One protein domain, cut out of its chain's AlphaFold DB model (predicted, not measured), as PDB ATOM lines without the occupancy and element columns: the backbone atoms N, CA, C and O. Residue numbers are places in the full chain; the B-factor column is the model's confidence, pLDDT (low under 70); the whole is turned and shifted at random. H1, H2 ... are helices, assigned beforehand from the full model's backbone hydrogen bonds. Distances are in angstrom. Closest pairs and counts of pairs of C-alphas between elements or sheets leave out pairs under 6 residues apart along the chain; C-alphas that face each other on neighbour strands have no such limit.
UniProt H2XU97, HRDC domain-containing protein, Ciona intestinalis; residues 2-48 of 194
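This is residues 2 to 48 of the 194 residues of the protein "HRDC domain-containing protein" of Ciona intestinalis (UniProt H2XU97). Look for a flat V made by two helices, H2 and H3, which meet near the tight link between them at an angle of 42 degrees, with the short helix H1 lengthening the H2 arm at its open end. A short tail, residues 45 to 48, follows at the open end of H3. The printed part has 47 residues with three named helices, in the order H1, H2, H3, and no named strand; its class is all helix. The whole is only just loose, close to extended, with a radius of gyration of the C-alphas of 13.8 A, and it spans 40 by 30 by 9 A.

Find C-alpha 2 at (342.505, 354.453, 473.058); from there H1 runs through residues 2 to 10. After Tyr 11, H2 takes residues 12 to 27, 22.2 A from first to last C-alpha. H3 takes residues 31 to 44, 19.9 A long, from C-alpha 31 at (353.747, 391.091, 472.037) to C-alpha 44 at (343.889, 378.992, 484.406).

H1 and H2 meet only through their link, and H1 is apart from H3. H2 and H3 form a helical hairpin, running opposite ways at a steep tilt of 42 degrees. They touch through residues 20 to 24 of H2 and 32 to 33 of H3 alone; look at Leu 23 and Met 33, whose C-alphas are their closest, 6.4 A apart. In H2 and H3 every O i to N i+4 pair is within hydrogen-bond range; in H1, 4 of 5 are.

The two C-alphas farthest apart are those of Leu 2 and Gly 28, at 40.3 A. Residues 2 to 18 stand free, of which 2 to 10 belong to H1 and 12 to 18 to H2; so do residues 37 to 48, of which 37 to 44 belong to H3. Both links are tight, and the printed part has no cut. The mean pLDDT of the printed part is 90.5; look at residues 28 to 29 for the two under 70.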
ATOM      1  N   LEU A   2     341.100 354.114 472.746       93.50
ATOM      2  CA  LEU A   2     342.505 354.453 473.058       93.50
ATOM      3  C   LEU A   2     343.207 355.300 471.979       93.50
ATOM      4  O   LEU A   2     343.765 356.345 472.284       93.50
ATOM      5  N   LYS A   3     343.102 354.908 470.701       95.00
ATOM      6  CA  LYS A   3     343.650 355.697 469.580       95.00
ATOM      7  C   LYS A   3     343.013 357.084 469.428       95.00
ATOM      8  O   LYS A   3     343.616 357.941 468.801       95.00
ATOM      9  N   TYR A   4     341.792 357.281 469.927       95.06
ATOM     10  CA  TYR A   4     341.116 358.578 469.895       95.06
ATOM     11  C   TYR A   4     341.729 359.492 470.962       95.06
ATOM     12  O   TYR A   4     342.343 360.488 470.606       95.06
ATOM     13  N   ALA A   5     341.743 359.047 472.224       95.31
ATOM     14  CA  ALA A   5     342.338 359.803 473.329       95.31
ATOM     15  C   ALA A   5     343.837 360.098 473.127       95.31
ATOM     16  O   ALA A   5     344.309 361.178 473.463       95.31
ATOM     17  N   GLN A   6     344.595 359.163 472.539       95.00
ATOM     18  CA  GLN A   6     346.001 359.403 472.201       95.00
ATOM     19  C   GLN A   6     346.151 360.566 471.211       95.00
ATOM     20  O   GLN A   6     347.028 361.408 471.378       95.00
ATOM     21  N   LYS A   7     345.316 360.616 470.167       94.81
ATOM     22  CA  LYS A   7     345.422 361.634 469.115       94.81
ATOM     23  C   LYS A   7     345.096 363.042 469.615       94.81
ATOM     24  O   LYS A   7     345.649 363.980 469.049       94.81
ATOM     25  N   ASP A   8     344.286 363.177 470.666       94.12
ATOM     26  CA  ASP A   8     343.933 364.475 471.257       94.12
ATOM     27  C   ASP A   8     345.153 365.214 471.833       94.12
ATOM     28  O   ASP A   8     345.196 366.443 471.817       94.12
ATOM     29  N   THR A   9     346.174 364.487 472.303       93.81
ATOM     30  CA  THR A   9     347.373 365.082 472.925       93.81
ATOM     31  C   THR A   9     348.657 364.858 472.135       93.81
ATOM     32  O   THR A   9     349.577 365.671 472.230       93.81
ATOM     33  N   HIS A  10     348.728 363.802 471.319       93.94
ATOM     34  CA  HIS A  10     349.961 363.374 470.652       93.94
ATOM     35  C   HIS A  10     350.613 364.464 469.786       93.94
ATOM     36  O   HIS A  10     351.834 364.575 469.765       93.94
ATOM     37  N   TYR A  11     349.813 365.289 469.105       93.38
ATOM     38  CA  TYR A  11     350.320 366.334 468.204       93.38
ATOM     39  C   TYR A  11     350.383 367.727 468.840       93.38
ATOM     40  O   TYR A  11     350.794 368.680 468.182       93.38
ATOM     41  N   LEU A  12     349.978 367.881 470.103       94.81
ATOM     42  CA  LEU A  12     349.763 369.203 470.686       94.81
ATOM     43  C   LEU A  12     351.060 370.000 470.877       94.81
ATOM     44  O   LEU A  12     351.060 371.210 470.673       94.81
ATOM     45  N   LEU A  13     352.168 369.328 471.209       94.38
ATOM     46  CA  LEU A  13     353.484 369.970 471.325       94.38
ATOM     47  C   LEU A  13     353.982 370.477 469.965       94.38
ATOM     48  O   LEU A  13     354.432 371.613 469.858       94.38
ATOM     49  N   TYR A  14     353.805 369.677 468.912       95.12
ATOM     50  CA  TYR A  14     354.133 370.097 467.550       95.12
ATOM     51  C   TYR A  14     353.289 371.301 467.114       95.12
ATOM     52  O   TYR A  14     353.809 372.275 466.576       95.12
ATOM     53  N   ILE A  15     351.982 371.270 467.394       94.88
ATOM     54  CA  ILE A  15     351.084 372.397 467.114       94.88
ATOM     55  C   ILE A  15     351.522 373.644 467.896       94.88
ATOM     56  O   ILE A  15     351.530 374.734 467.332       94.88
ATOM     57  N   TYR A  16     351.919 373.495 469.162       92.88
ATOM     58  CA  TYR A  16     352.441 374.596 469.973       92.88
ATOM     59  C   TYR A  16     353.672 375.248 469.331       92.88
ATOM     60  O   TYR A  16     353.701 376.474 469.203       92.88
ATOM     61  N   ASP A  17     354.647 374.455 468.882       93.25
ATOM     62  CA  ASP A  17     355.866 374.972 468.250       93.25
ATOM     63  C   ASP A  17     355.554 375.706 466.941       93.25
ATOM     64  O   ASP A  17     356.010 376.834 466.738       93.25
ATOM     65  N   MET A  18     354.704 375.121 466.091       93.38
ATOM     66  CA  MET A  18     354.289 375.740 464.828       93.38
ATOM     67  C   MET A  18     353.530 377.051 465.057       93.38
ATOM     68  O   MET A  18     353.860 378.076 464.465       93.38
ATOM     69  N   MET A  19     352.562 377.062 465.977       90.88
ATOM     70  CA  MET A  19     351.832 378.284 466.325       90.88
ATOM     71  C   MET A  19     352.761 379.342 466.923       90.88
ATOM     72  O   MET A  19     352.581 380.533 466.680       90.88
ATOM     73  N   LYS A  20     353.763 378.940 467.706       88.88
ATOM     74  CA  LYS A  20     354.741 379.863 468.279       88.88
ATOM     75  C   LYS A  20     355.582 380.539 467.202       88.88
ATOM     76  O   LYS A  20     355.761 381.753 467.289       88.88
ATOM     77  N   LEU A  21     356.050 379.788 466.207       90.75
ATOM     78  CA  LEU A  21     356.773 380.334 465.057       90.75
ATOM     79  C   LEU A  21     355.897 381.319 464.271       90.75
ATOM     80  O   LEU A  21     356.280 382.479 464.128       90.75
ATOM     81  N   ASP A  22     354.678 380.922 463.902       90.00
ATOM     82  CA  ASP A  22     353.726 381.774 463.170       90.00
ATOM     83  C   ASP A  22     353.431 383.102 463.889       90.00
ATOM     84  O   ASP A  22     353.276 384.159 463.267       90.00
ATOM     85  N   LEU A  23     353.300 383.063 465.220       86.75
ATOM     86  CA  LEU A  23     353.025 384.249 466.033       86.75
ATOM     87  C   LEU A  23     354.227 385.197 466.097       86.75
ATOM     88  O   LEU A  23     354.025 386.412 466.188       86.75
ATOM     89  N   LEU A  24     355.448 384.660 466.064       86.19
ATOM     90  CA  LEU A  24     356.678 385.448 466.034       86.19
ATOM     91  C   LEU A  24     356.894 386.082 464.657       86.19
ATOM     92  O   LEU A  24     357.202 387.271 464.591       86.19
ATOM     93  N   GLU A  25     356.647 385.342 463.574       87.31
ATOM     94  CA  GLU A  25     356.757 385.856 462.202       87.31
ATOM     95  C   GLU A  25     355.775 387.002 461.927       87.31
ATOM     96  O   GLU A  25     356.154 388.032 461.373       87.31
ATOM     97  N   LYS A  26     354.511 386.864 462.347       83.38
ATOM     98  CA  LYS A  26     353.466 387.865 462.062       83.38
ATOM     99  C   LYS A  26     353.607 389.159 462.854       83.38
ATOM    100  O   LYS A  26     353.193 390.212 462.375       83.38
ATOM    101  N   ALA A  27     354.086 389.081 464.093       72.12
ATOM    102  CA  ALA A  27     354.122 390.233 464.987       72.12
ATOM    103  C   ALA A  27     355.502 390.898 465.065       72.12
ATOM    104  O   ALA A  27     355.585 391.976 465.650       72.12
ATOM    105  N   GLY A  28     356.566 390.256 464.558       65.56
ATOM    106  CA  GLY A  28     357.964 390.704 464.671       65.56
ATOM    107  C   GLY A  28     358.508 390.782 466.108       65.56
ATOM    108  O   GLY A  28     359.712 390.890 466.304       65.56
ATOM    109  N   ASP A  29     357.626 390.696 467.107       65.44
ATOM    110  CA  ASP A  29     357.853 390.948 468.524       65.44
ATOM    111  C   ASP A  29     357.099 389.936 469.398       65.44
ATOM    112  O   ASP A  29     356.005 389.462 469.077       65.44
ATOM    113  N   ALA A  30     357.585 389.732 470.625       78.56
ATOM    114  CA  ALA A  30     356.948 388.892 471.647       78.56
ATOM    115  C   ALA A  30     355.601 389.440 472.190       78.56
ATOM    116  O   ALA A  30     355.097 388.974 473.214       78.56
ATOM    117  N   LYS A  31     354.999 390.466 471.573       86.44
ATOM    118  CA  LYS A  31     353.747 391.091 472.037       86.44
ATOM    119  C   LYS A  31     352.549 390.151 471.902       86.44
ATOM    120  O   LYS A  31     351.792 389.988 472.858       86.44
ATOM    121  N   LEU A  32     352.384 389.522 470.738       86.12
ATOM    122  CA  LEU A  32     351.255 388.625 470.488       86.12
ATOM    123  C   LEU A  32     351.390 387.325 471.294       86.12
ATOM    124  O   LEU A  32     350.418 386.874 471.896       86.12
ATOM    125  N   MET A  33     352.615 386.810 471.413       86.94
ATOM    126  CA  MET A  33     352.954 385.687 472.292       86.94
ATOM    127  C   MET A  33     352.572 385.964 473.753       86.94
ATOM    128  O   MET A  33     351.844 385.187 474.369       86.94
ATOM    129  N   ARG A  34     352.989 387.116 474.301       89.12
ATOM    130  CA  ARG A  34     352.623 387.528 475.666       89.12
ATOM    131  C   ARG A  34     351.113 387.644 475.857       89.12
ATOM    132  O   ARG A  34     350.624 387.286 476.921       89.12
ATOM    133  N   LYS A  35     350.369 388.091 474.839       91.38
ATOM    134  CA  LYS A  35     348.900 388.136 474.884       91.38
ATOM    135  C   LYS A  35     348.286 386.738 474.967       91.38
ATOM    136  O   LYS A  35     347.393 386.532 475.779       91.38
ATOM    137  N   VAL A  36     348.764 385.779 474.173       91.19
ATOM    138  CA  VAL A  36     348.278 384.385 474.217       91.19
ATOM    139  C   VAL A  36     348.563 383.747 475.577       91.19
ATOM    140  O   VAL A  36     347.669 383.140 476.165       91.19
ATOM    141  N   ILE A  37     349.773 383.935 476.111       91.19
ATOM    142  CA  ILE A  37     350.138 383.459 477.454       91.19
ATOM    143  C   ILE A  37     349.283 384.147 478.524       91.19
ATOM    144  O   ILE A  37     348.787 383.477 479.423       91.19
ATOM    145  N   GLY A  38     349.059 385.460 478.407       95.12
ATOM    146  CA  GLY A  38     348.181 386.223 479.295       95.12
ATOM    147  C   GLY A  38     346.757 385.670 479.314       95.12
ATOM    148  O   GLY A  38     346.260 385.315 480.374       95.12
ATOM    149  N   ASN A  39     346.150 385.472 478.144       95.12
ATOM    150  CA  ASN A  39     344.822 384.870 478.033       95.12
ATOM    151  C   ASN A  39     344.786 383.440 478.601       95.12
ATOM    152  O   ASN A  39     343.818 383.055 479.249       95.12
ATOM    153  N   SER A  40     345.838 382.646 478.369       94.00
ATOM    154  CA  SER A  40     345.936 381.278 478.900       94.00
ATOM    155  C   SER A  40     346.026 381.282 480.425       94.00
ATOM    156  O   SER A  40     345.372 380.477 481.082       94.00
ATOM    157  N   ARG A  41     346.778 382.231 480.998       95.25
ATOM    158  CA  ARG A  41     346.824 382.471 482.443       95.25
ATOM    159  C   ARG A  41     345.444 382.844 482.971       95.25
ATOM    160  O   ARG A  41     345.023 382.278 483.969       95.25
ATOM    161  N   ASP A  42     344.732 383.738 482.291       95.88
ATOM    162  CA  ASP A  42     343.394 384.163 482.708       95.88
ATOM    163  C   ASP A  42     342.394 382.990 482.682       95.88
ATOM    164  O   ASP A  42     341.558 382.882 483.574       95.88
ATOM    165  N   ILE A  43     342.530 382.049 481.736       94.69
ATOM    166  CA  ILE A  43     341.768 380.785 481.729       94.69
ATOM    167  C   ILE A  43     342.144 379.903 482.926       94.69
ATOM    168  O   ILE A  43     341.261 379.351 483.576       94.69
ATOM    169  N   CYS A  44     343.434 379.779 483.253       94.25
ATOM    170  CA  CYS A  44     343.889 378.992 484.406       94.25
ATOM    171  C   CYS A  44     343.429 379.577 485.753       94.25
ATOM    172  O   CYS A  44     343.385 378.857 486.746       94.25
ATOM    173  N   LEU A  45     343.088 380.869 485.796       95.19
ATOM    174  CA  LEU A  45     342.523 381.532 486.973       95.19
ATOM    175  C   LEU A  45     341.016 381.285 487.139       95.19
ATOM    176  O   LEU A  45     340.459 381.634 488.181       95.19
ATOM    177  N   LEU A  46     340.343 380.699 486.144       94.56
ATOM    178  CA  LEU A  46     338.924 380.382 486.248       94.56
ATOM    179  C   LEU A  46     338.696 379.344 487.346       94.56
ATOM    180  O   LEU A  46     339.267 378.253 487.342       94.56
ATOM    181  N   LYS A  47     337.803 379.677 488.274       94.81
ATOM    182  CA  LYS A  47     337.366 378.773 489.329       94.81
ATOM    183  C   LYS A  47     336.049 378.130 488.927       94.81
ATOM    184  O   LYS A  47     335.113 378.815 488.522       94.81
ATOM    185  N   TYR A  48     335.966 376.812 489.075       94.00
ATOM    186  CA  TYR A  48     334.687 376.131 488.958       94.00
ATOM    187  C   TYR A  48     333.771 376.536 490.116       94.00
ATOM    188  O   TYR A  48     334.116 376.374 491.290       94.00
TER     189      TYR A  48